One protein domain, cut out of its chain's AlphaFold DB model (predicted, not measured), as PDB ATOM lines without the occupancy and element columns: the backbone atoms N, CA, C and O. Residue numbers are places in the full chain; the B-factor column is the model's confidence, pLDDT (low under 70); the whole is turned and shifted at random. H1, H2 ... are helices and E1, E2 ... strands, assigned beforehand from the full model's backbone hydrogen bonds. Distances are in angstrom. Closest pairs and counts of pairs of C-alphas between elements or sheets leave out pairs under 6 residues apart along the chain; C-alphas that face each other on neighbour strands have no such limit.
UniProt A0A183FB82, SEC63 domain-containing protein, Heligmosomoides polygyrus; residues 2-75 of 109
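This is residues 2 to 75 of the 109 residues of the protein "SEC63 domain-containing protein" of Heligmosomoides polygyrus (UniProt A0A183FB82). What is the main picture? A long helix, H4, makes a bar between two small groups of parts: the short helices H1, H2 and H3 gather loosely along its first half, and a small two-stranded hairpin, E1 and E2, with helix H5 beyond it, sits at its last end. Residues 54 to 59, between the two strands, stick out. What is it made of? The printed part has 74 residues, with five named helices and two named strands in the order H1 H2 H3 H4 E1 E2 H5; the class is mostly helix, and the sheet E1 - E2 is antiparallel. How open is it? It is loose, with a radius of gyration of the C-alphas of 15.0 A and spans of 39 by 30 by 20 A.

How do the first helices stand? H1, residues 2 to 5, and H2, residues 8 to 15, are close but not clearly touching; their closest C-alphas, of Met 4 and Tyr 10, are 6.4 A apart. H2 and H3, residues 17 to 20, are also close but not clearly touching, with the closest C-alphas, of Leu 13 and Tyr 20, 7.0 A apart. What of the long helix? H4, residues 27 to 47, is near H2, with 6 pairs of C-alphas within 10 A, apart from H3, and only just apart from H1, at 8.1 A. How do the strands pair? E1, residues 51 to 53, and E2, residues 60 to 62, form an antiparallel hairpin at 148 degrees, with N 52 and O 61 within hydrogen-bond range at 2.8 A. The closest C-alphas of H4 and E1, those of Leu 45 and Leu 51, are 5.4 A apart; those of E1 and H5, residues 64 to 71, are Leu 51 and Gly 66, at 6.3 A. And the helix backbones? Every O i to N i+4 pair is within hydrogen-bond range in H4 and H5, and 2 of 4 are in H2; H1 and H3 are too short for such a pair.

Where does the first element begin? H1 begins at C-alpha 2, at (-41.740, -48.515, 29.439). How long are the helices? H4 measures 30.2 A from C-alpha 27, at (-34.223, -49.316, 17.460), to C-alpha 47; H2 measures 10.8 A and H5 10.6 A. Where does the last element end? H5 ends at C-alpha 71, at (-63.588, -40.353, 35.801).

How large is it? The two C-alphas farthest apart, of Asp 24 and Pro 64, are 40.2 A apart. Are there cuts, long links or low confidence? The printed part has no cut and no long link; its mean pLDDT is 91.8, and no printed residue is under 70.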
ATOM      1  N   GLU A   2     -41.497 -47.193  28.828       83.69
ATOM      2  CA  GLU A   2     -41.740 -48.515  29.439       83.69
ATOM      3  C   GLU A   2     -43.211 -48.972  29.389       83.69
ATOM      4  O   GLU A   2     -43.489 -50.106  29.009       83.69
ATOM      5  N   TYR A   3     -44.164 -48.066  29.640       87.12
ATOM      6  CA  TYR A   3     -45.596 -48.370  29.519       87.12
ATOM      7  C   TYR A   3     -45.984 -48.898  28.126       87.12
ATOM      8  O   TYR A   3     -46.691 -49.897  28.013       87.12
ATOM      9  N   MET A   4     -45.497 -48.261  27.054       87.88
ATOM     10  CA  MET A   4     -45.854 -48.644  25.684       87.88
ATOM     11  C   MET A   4     -45.277 -50.003  25.302       87.88
ATOM     12  O   MET A   4     -45.950 -50.751  24.595       87.88
ATOM     13  N   ALA A   5     -44.092 -50.357  25.810       88.12
ATOM     14  CA  ALA A   5     -43.457 -51.648  25.546       88.12
ATOM     15  C   ALA A   5     -44.324 -52.844  26.000       88.12
ATOM     16  O   ALA A   5     -44.260 -53.919  25.407       88.12
ATOM     17  N   GLY A   6     -45.188 -52.643  27.005       88.81
ATOM     18  CA  GLY A   6     -46.145 -53.645  27.485       88.81
ATOM     19  C   GLY A   6     -47.444 -53.755  26.674       88.81
ATOM     20  O   GLY A   6     -48.253 -54.644  26.934       88.81
ATOM     21  N   THR A   7     -47.676 -52.876  25.696       92.31
ATOM     22  CA  THR A   7     -48.940 -52.827  24.942       92.31
ATOM     23  C   THR A   7     -48.946 -53.757  23.727       92.31
ATOM     24  O   THR A   7     -47.908 -54.125  23.171       92.31
ATOM     25  N   TYR A   8     -50.145 -54.101  23.243       92.00
ATOM     26  CA  TYR A   8     -50.289 -54.837  21.984       92.00
ATOM     27  C   TYR A   8     -49.794 -54.034  20.768       92.00
ATOM     28  O   TYR A   8     -49.281 -54.627  19.818       92.00
ATOM     29  N   LEU A   9     -49.883 -52.698  20.817       90.06
ATOM     30  CA  LEU A   9     -49.340 -51.815  19.781       90.06
ATOM     31  C   LEU A   9     -47.851 -52.092  19.562       90.06
ATOM     32  O   LEU A   9     -47.442 -52.329  18.431       90.06
ATOM     33  N   TYR A  10     -47.065 -52.153  20.641       90.31
ATOM     34  CA  TYR A  10     -45.630 -52.411  20.543       90.31
ATOM     35  C   TYR A  10     -45.324 -53.747  19.857       90.31
ATOM     36  O   TYR A  10     -44.478 -53.802  18.972       90.31
ATOM     37  N   ARG A  11     -46.086 -54.809  20.155       90.44
ATOM     38  CA  ARG A  11     -45.956 -56.105  19.460       90.44
ATOM     39  C   ARG A  11     -46.297 -56.015  17.969       90.44
ATOM     40  O   ARG A  11     -45.678 -56.694  17.153       90.44
ATOM     41  N   ARG A  12     -47.284 -55.195  17.600       92.12
ATOM     42  CA  ARG A  12     -47.732 -55.018  16.210       92.12
ATOM     43  C   ARG A  12     -46.772 -54.199  15.358       92.12
ATOM     44  O   ARG A  12     -46.703 -54.472  14.162       92.12
ATOM     45  N   LEU A  13     -46.017 -53.277  15.956       90.50
ATOM     46  CA  LEU A  13     -45.000 -52.500  15.239       90.50
ATOM     47  C   LEU A  13     -43.953 -53.412  14.585       90.50
ATOM     48  O   LEU A  13     -43.618 -53.202  13.428       90.50
ATOM     49  N   PHE A  14     -43.518 -54.481  15.260       88.25
ATOM     50  CA  PHE A  14     -42.580 -55.459  14.682       88.25
ATOM     51  C   PHE A  14     -43.222 -56.389  13.648       88.25
ATOM     52  O   PHE A  14     -42.553 -56.843  12.725       88.25
ATOM     53  N   ALA A  15     -44.514 -56.697  13.798       90.00
ATOM     54  CA  ALA A  15     -45.212 -57.633  12.918       90.00
ATOM     55  C   ALA A  15     -45.633 -57.008  11.576       90.00
ATOM     56  O   ALA A  15     -45.730 -57.717  10.578       90.00
ATOM     57  N   ASN A  16     -45.939 -55.706  11.552       90.81
ATOM     58  CA  ASN A  16     -46.304 -54.986  10.330       90.81
ATOM     59  C   ASN A  16     -45.925 -53.492  10.415       90.81
ATOM     60  O   ASN A  16     -46.818 -52.648  10.531       90.81
ATOM     61  N   PRO A  17     -44.626 -53.150  10.373       89.50
ATOM     62  CA  PRO A  17     -44.145 -51.770  10.517       89.50
ATOM     63  C   PRO A  17     -44.679 -50.816   9.446       89.50
ATOM     64  O   PRO A  17     -45.083 -49.699   9.766       89.50
ATOM     65  N   ASN A  18     -44.769 -51.280   8.197       90.44
ATOM     66  CA  ASN A  18     -45.220 -50.468   7.062       90.44
ATOM     67  C   ASN A  18     -46.633 -49.901   7.265       90.44
ATOM     68  O   ASN A  18     -46.916 -48.787   6.838       90.44
ATOM     69  N   TYR A  19     -47.518 -50.635   7.953       91.50
ATOM     70  CA  TYR A  19     -48.868 -50.154   8.279       91.50
ATOM     71  C   TYR A  19     -48.854 -48.908   9.174       91.50
ATOM     72  O   TYR A  19     -49.747 -48.071   9.085       91.50
ATOM     73  N   TYR A  20     -47.838 -48.783  10.028       90.75
ATOM     74  CA  TYR A  20     -47.656 -47.654  10.938       90.75
ATOM     75  C   TYR A  20     -46.723 -46.576  10.364       90.75
ATOM     76  O   TYR A  20     -46.385 -45.634  11.073       90.75
ATOM     77  N   GLY A  21     -46.312 -46.696   9.095       88.69
ATOM     78  CA  GLY A  21     -45.437 -45.726   8.433       88.69
ATOM     79  C   GLY A  21     -43.967 -45.804   8.858       88.69
ATOM     80  O   GLY A  21     -43.237 -44.836   8.674       88.69
ATOM     81  N   LEU A  22     -43.527 -46.926   9.433       89.56
ATOM     82  CA  LEU A  22     -42.116 -47.164   9.750       89.56
ATOM     83  C   LEU A  22     -41.378 -47.685   8.509       89.56
ATOM     84  O   LEU A  22     -41.749 -48.729   7.976       89.56
ATOM     85  N   GLU A  23     -40.329 -46.979   8.079       81.94
ATOM     86  CA  GLU A  23     -39.482 -47.372   6.937       81.94
ATOM     87  C   GLU A  23     -38.524 -48.522   7.285       81.94
ATOM     88  O   GLU A  23     -38.232 -49.378   6.451       81.94
ATOM     89  N   ASP A  24     -38.061 -48.563   8.537       84.06
ATOM     90  CA  ASP A  24     -37.222 -49.629   9.073       84.06
ATOM     91  C   ASP A  24     -37.575 -49.957  10.535       84.06
ATOM     92  O   ASP A  24     -38.217 -49.177  11.245       84.06
ATOM     93  N   LEU A  25     -37.144 -51.142  10.978       84.31
ATOM     94  CA  LEU A  25     -37.289 -51.642  12.350       84.31
ATOM     95  C   LEU A  25     -36.041 -51.379  13.206       84.31
ATOM     96  O   LEU A  25     -35.794 -52.097  14.177       84.31
ATOM     97  N   SER A  26     -35.217 -50.391  12.847       88.69
ATOM     98  CA  SER A  26     -34.098 -50.011  13.701       88.69
ATOM     99  C   SER A  26     -34.624 -49.513  15.047       88.69
ATOM    100  O   SER A  26     -35.676 -48.876  15.140       88.69
ATOM    101  N   GLU A  27     -33.872 -49.779  16.114       85.62
ATOM    102  CA  GLU A  27     -34.223 -49.316  17.460       85.62
ATOM    103  C   GLU A  27     -34.443 -47.794  17.485       85.62
ATOM    104  O   GLU A  27     -35.394 -47.301  18.090       85.62
ATOM    105  N   LYS A  28     -33.622 -47.051  16.733       88.06
ATOM    106  CA  LYS A  28     -33.735 -45.599  16.592       88.06
ATOM    107  C   LYS A  28     -35.049 -45.170  15.927       88.06
ATOM    108  O   LYS A  28     -35.690 -44.250  16.429       88.06
ATOM    109  N   SER A  29     -35.450 -45.818  14.832       88.94
ATOM    110  CA  SER A  29     -36.707 -45.528  14.123       88.94
ATOM    111  C   SER A  29     -37.925 -45.792  15.013       88.94
ATOM    112  O   SER A  29     -38.790 -44.928  15.167       88.94
ATOM    113  N   LEU A  30     -37.939 -46.931  15.713       88.12
ATOM    114  CA  LEU A  30     -39.012 -47.297  16.643       88.12
ATOM    115  C   LEU A  30     -39.132 -46.316  17.811       88.12
ATOM    116  O   LEU A  30     -40.235 -45.871  18.130       88.12
ATOM    117  N   ILE A  31     -38.011 -45.958  18.442       88.19
ATOM    118  CA  ILE A  31     -37.997 -44.967  19.523       88.19
ATOM    119  C   ILE A  31     -38.496 -43.620  19.003       88.19
ATOM    120  O   ILE A  31     -39.357 -43.021  19.638       88.19
ATOM    121  N   SER A  32     -38.013 -43.170  17.842       90.81
ATOM    122  CA  SER A  32     -38.431 -41.896  17.247       90.81
ATOM    123  C   SER A  32     -39.933 -41.859  16.970       90.81
ATOM    124  O   SER A  32     -40.585 -40.865  17.276       90.81
ATOM    125  N   PHE A  33     -40.496 -42.944  16.433       91.56
ATOM    126  CA  PHE A  33     -41.933 -43.061  16.195       91.56
ATOM    127  C   PHE A  33     -42.733 -42.996  17.499       91.56
ATOM    128  O   PHE A  33     -43.684 -42.228  17.611       91.56
ATOM    129  N   LEU A  34     -42.342 -43.782  18.506       91.38
ATOM    130  CA  LEU A  34     -43.043 -43.826  19.790       91.38
ATOM    131  C   LEU A  34     -42.972 -42.482  20.525       91.38
ATOM    132  O   LEU A  34     -43.970 -42.061  21.107       91.38
ATOM    133  N   VAL A  35     -41.824 -41.803  20.471       92.12
ATOM    134  CA  VAL A  35     -41.657 -40.447  21.010       92.12
ATOM    135  C   VAL A  35     -42.586 -39.476  20.288       92.12
ATOM    136  O   VAL A  35     -43.364 -38.807  20.955       92.12
ATOM    137  N   ALA A  36     -42.612 -39.479  18.952       93.38
ATOM    138  CA  ALA A  36     -43.501 -38.608  18.182       93.38
ATOM    139  C   ALA A  36     -44.988 -38.830  18.516       93.38
ATOM    140  O   ALA A  36     -45.746 -37.870  18.641       93.38
ATOM    141  N   VAL A  37     -45.407 -40.086  18.710       93.25
ATOM    142  CA  VAL A  37     -46.774 -40.413  19.146       93.25
ATOM    143  C   VAL A  37     -47.066 -39.829  20.529       93.25
ATOM    144  O   VAL A  37     -48.111 -39.208  20.720       93.25
ATOM    145  N   VAL A  38     -46.163 -40.013  21.496       93.69
ATOM    146  CA  VAL A  38     -46.342 -39.484  22.858       93.69
ATOM    147  C   VAL A  38     -46.365 -37.958  22.855       93.69
ATOM    148  O   VAL A  38     -47.256 -37.380  23.474       93.69
ATOM    149  N   ASP A  39     -45.449 -37.317  22.135       94.00
ATOM    150  CA  ASP A  39     -45.360 -35.860  22.042       94.00
ATOM    151  C   ASP A  39     -46.634 -35.267  21.436       94.00
ATOM    152  O   ASP A  39     -47.194 -34.316  21.984       94.00
ATOM    153  N   GLN A  40     -47.159 -35.880  20.369       95.69
ATOM    154  CA  GLN A  40     -48.430 -35.464  19.781       95.69
ATOM    155  C   GLN A  40     -49.593 -35.637  20.767       95.69
ATOM    156  O   GLN A  40     -50.406 -34.727  20.925       95.69
ATOM    157  N   CYS A  41     -49.671 -36.767  21.476       95.06
ATOM    158  CA  CYS A  41     -50.710 -36.977  22.486       95.06
ATOM    159  C   CYS A  41     -50.628 -35.951  23.625       95.06
ATOM    160  O   CYS A  41     -51.657 -35.460  24.085       95.06
ATOM    161  N   VAL A  42     -49.421 -35.618  24.091       95.44
ATOM    162  CA  VAL A  42     -49.218 -34.598  25.128       95.44
ATOM    163  C   VAL A  42     -49.669 -33.231  24.619       95.44
ATOM    164  O   VAL A  42     -50.423 -32.555  25.319       95.44
ATOM    165  N   ALA A  43     -49.284 -32.852  23.397       96.00
ATOM    166  CA  ALA A  43     -49.709 -31.599  22.778       96.00
ATOM    167  C   ALA A  43     -51.241 -31.498  22.677       96.00
ATOM    168  O   ALA A  43     -51.823 -30.505  23.118       96.00
ATOM    169  N   ASP A  44     -51.905 -32.553  22.198       96.44
ATOM    170  CA  ASP A  44     -53.366 -32.615  22.076       96.44
ATOM    171  C   ASP A  44     -54.069 -32.491  23.442       96.44
ATOM    172  O   ASP A  44     -55.105 -31.826  23.574       96.44
ATOM    173  N   LEU A  45     -53.522 -33.123  24.487       96.62
ATOM    174  CA  LEU A  45     -54.080 -33.075  25.841       96.62
ATOM    175  C   LEU A  45     -53.887 -31.709  26.510       96.62
ATOM    176  O   LEU A  45     -54.774 -31.273  27.250       96.62
ATOM    177  N   VAL A  46     -52.765 -31.034  26.255       96.56
ATOM    178  CA  VAL A  46     -52.506 -29.664  26.726       96.56
ATOM    179  C   VAL A  46     -53.434 -28.669  26.028       96.56
ATOM    180  O   VAL A  46     -54.068 -27.847  26.693       96.56
ATOM    181  N   ASP A  47     -53.582 -28.780  24.706       95.69
ATOM    182  CA  ASP A  47     -54.534 -27.987  23.920       95.69
ATOM    183  C   ASP A  47     -55.977 -28.184  24.421       95.69
ATOM    184  O   ASP A  47     -56.726 -27.225  24.605       95.69
ATOM    185  N   SER A  48     -56.330 -29.419  24.789       95.94
ATOM    186  CA  SER A  48     -57.636 -29.756  25.377       95.94
ATOM    187  C   SER A  48     -57.792 -29.367  26.854       95.94
ATOM    188  O   SER A  48     -58.810 -29.685  27.467       95.94
ATOM    189  N   LYS A  49     -56.787 -28.711  27.449       95.62
ATOM    190  CA  LYS A  49     -56.729 -28.327  28.871       95.62
ATOM    191  C   LYS A  49     -56.821 -29.503  29.851       95.62
ATOM    192  O   LYS A  49     -57.077 -29.287  31.035       95.62
ATOM    193  N   CYS A  50     -56.584 -30.737  29.407       96.69
ATOM    194  CA  CYS A  50     -56.599 -31.942  30.245       96.69
ATOM    195  C   CYS A  50     -55.262 -32.194  30.958       96.69
ATOM    196  O   CYS A  50     -55.223 -32.876  31.985       96.69
ATOM    197  N   LEU A  51     -54.173 -31.639  30.428       97.06
ATOM    198  CA  LEU A  51     -52.819 -31.807  30.942       97.06
ATOM    199  C   LEU A  51     -52.123 -30.446  31.057       97.06
ATOM    200  O   LEU A  51     -52.384 -29.542  30.268       97.06
ATOM    201  N   VAL A  52     -51.258 -30.305  32.056       95.38
ATOM    202  CA  VAL A  52     -50.406 -29.131  32.280       95.38
ATOM    203  C   VAL A  52     -48.960 -29.599  32.364       95.38
ATOM    204  O   VAL A  52     -48.676 -30.595  33.029       95.38
ATOM    205  N   ILE A  53     -48.062 -28.892  31.686       94.56
ATOM    206  CA  ILE A  53     -46.620 -29.122  31.773       94.56
ATOM    207  C   ILE A  53     -46.070 -28.143  32.805       94.56
ATOM    208  O   ILE A  53     -46.322 -26.944  32.722       94.56
ATOM    209  N   ASP A  54     -45.375 -28.668  33.802       92.50
ATOM    210  CA  ASP A  54     -44.686 -27.874  34.810       92.50
ATOM    211  C   ASP A  54     -43.392 -27.314  34.200       92.50
ATOM    212  O   ASP A  54     -42.511 -28.079  33.812       92.50
ATOM    213  N   GLU A  55     -43.292 -25.989  34.058       88.12
ATOM    214  CA  GLU A  55     -42.172 -25.340  33.355       88.12
ATOM    215  C   GLU A  55     -40.837 -25.455  34.107       88.12
ATOM    216  O   GLU A  55     -39.779 -25.430  33.482       88.12
ATOM    217  N   GLU A  56     -40.870 -25.614  35.433       87.81
ATOM    218  CA  GLU A  56     -39.662 -25.702  36.262       87.81
ATOM    219  C   GLU A  56     -39.072 -27.115  36.252       87.81
ATOM    220  O   GLU A  56     -37.854 -27.295  36.206       87.81
ATOM    221  N   THR A  57     -39.934 -28.130  36.298       90.38
ATOM    222  CA  THR A  57     -39.528 -29.540  36.411       90.38
ATOM    223  C   THR A  57     -39.626 -30.314  35.099       90.38
ATOM    224  O   THR A  57     -39.116 -31.431  35.009       90.38
ATOM    225  N   GLY A  58     -40.314 -29.768  34.093       87.00
ATOM    226  CA  GLY A  58     -40.679 -30.473  32.862       87.00
ATOM    227  C   GLY A  58     -41.673 -31.619  33.084       87.00
ATOM    228  O   GLY A  58     -41.855 -32.456  32.200       87.00
ATOM    229  N   SER A  59     -42.288 -31.711  34.268       92.50
ATOM    230  CA  SER A  59     -43.166 -32.826  34.619       92.50
ATOM    231  C   SER A  59     -44.589 -32.635  34.088       92.50
ATOM    232  O   SER A  59     -45.102 -31.522  33.973       92.50
ATOM    233  N   LEU A  60     -45.252 -33.747  33.764       93.94
ATOM    234  CA  LEU A  60     -46.637 -33.742  33.298       93.94
ATOM    235  C   LEU A  60     -47.590 -33.853  34.492       93.94
ATOM    236  O   LEU A  60     -47.496 -34.784  35.293       93.94
ATOM    237  N   ARG A  61     -48.555 -32.936  34.582       95.25
ATOM    238  CA  ARG A  61     -49.585 -32.920  35.626       95.25
ATOM    239  C   ARG A  61     -50.981 -32.987  35.023       95.25
ATOM    240  O   ARG A  61     -51.310 -32.275  34.080       95.25
ATOM    241  N   CYS A  62     -51.836 -33.818  35.612       95.44
ATOM    242  CA  CYS A  62     -53.248 -33.877  35.241       95.44
ATOM    243  C   CYS A  62     -53.988 -32.628  35.747       95.44
ATOM    244  O   CYS A  62     -53.831 -32.241  36.910       95.44
ATOM    245  N   SER A  63     -54.801 -32.008  34.889       96.44
ATOM    246  CA  SER A  63     -55.651 -30.879  35.274       96.44
ATOM    247  C   SER A  63     -56.964 -31.357  35.926       96.44
ATOM    248  O   SER A  63     -57.343 -32.525  35.784       96.44
ATOM    249  N   PRO A  64     -57.725 -30.473  36.601       96.19
ATOM    250  CA  PRO A  64     -59.070 -30.813  37.074       96.19
ATOM    251  C   PRO A  64     -59.991 -31.307  35.947       96.19
ATOM    252  O   PRO A  64     -60.748 -32.255  36.145       96.19
ATOM    253  N   TYR A  65     -59.879 -30.725  34.750       95.44
ATOM    254  CA  TYR A  65     -60.656 -31.121  33.574       95.44
ATOM    255  C   TYR A  65     -60.250 -32.502  33.057       95.44
ATOM    256  O   TYR A  65     -61.113 -33.328  32.765       95.44
ATOM    257  N   GLY A  66     -58.946 -32.797  33.028       95.50
ATOM    258  CA  GLY A  66     -58.436 -34.125  32.684       95.50
ATOM    259  C   GLY A  66     -58.906 -35.193  33.671       95.50
ATOM    260  O   GLY A  66     -59.291 -36.290  33.269       95.50
ATOM    261  N   ARG A  67     -58.972 -34.855  34.964       96.56
ATOM    262  CA  ARG A  67     -59.507 -35.749  35.996       96.56
ATOM    263  C   ARG A  67     -60.995 -36.034  35.796       96.56
ATOM    264  O   ARG A  67     -61.393 -37.191  35.896       96.56
ATOM    265  N   ILE A  68     -61.802 -35.018  35.487       95.31
ATOM    266  CA  ILE A  68     -63.225 -35.193  35.153       95.31
ATOM    267  C   ILE A  68     -63.360 -36.080  33.910       95.31
ATOM    268  O   ILE A  68     -64.099 -37.061  33.945       95.31
ATOM    269  N   ALA A  69     -62.603 -35.796  32.847       94.50
ATOM    270  CA  ALA A  69     -62.634 -36.597  31.628       94.50
ATOM    271  C   ALA A  69     -62.289 -38.073  31.896       94.50
ATOM    272  O   ALA A  69     -62.982 -38.962  31.413       94.50
ATOM    273  N   SER A  70     -61.285 -38.336  32.736       94.62
ATOM    274  CA  SER A  70     -60.885 -39.692  33.124       94.62
ATOM    275  C   SER A  70     -61.949 -40.421  33.950       94.62
ATOM    276  O   SER A  70     -62.220 -41.590  33.690       94.62
ATOM    277  N   ILE A  71     -62.571 -39.748  34.924       96.19
ATOM    278  CA  ILE A  71     -63.588 -40.353  35.801       96.19
ATOM    279  C   ILE A  71     -64.855 -40.703  35.017       96.19
ATOM    280  O   ILE A  71     -65.436 -41.766  35.227       96.19
ATOM    281  N   TYR A  72     -65.277 -39.816  34.116       92.75
ATOM    282  CA  TYR A  72     -66.521 -39.966  33.363       92.75
ATOM    283  C   TYR A  72     -66.327 -40.567  31.968       92.75
ATOM    284  O   TYR A  72     -67.275 -40.580  31.188       92.75
ATOM    285  N   TYR A  73     -65.126 -41.066  31.652       92.62
ATOM    286  CA  TYR A  73     -64.795 -41.653  30.348       92.62
ATOM    287  C   TYR A  73     -65.160 -40.738  29.165       92.62
ATOM    288  O   TYR A  73     -65.661 -41.184  28.135       92.62
ATOM    289  N   LEU A  74     -64.907 -39.437  29.315       91.25
ATOM    290  CA  LEU A  74     -65.129 -38.456  28.257       91.25
ATOM    291  C   LEU A  74     -63.888 -38.342  27.378       91.25
ATOM    292  O   LEU A  74     -62.759 -38.268  27.867       91.25
ATOM    293  N   GLU A  75     -64.100 -38.233  26.069       92.25
ATOM    294  CA  GLU A  75     -63.027 -37.864  25.152       92.25
ATOM    295  C   GLU A  75     -62.478 -36.470  25.492       92.25
ATOM    296  O   GLU A  75     -63.234 -35.526  25.740       92.25
TER     297      GLU A  75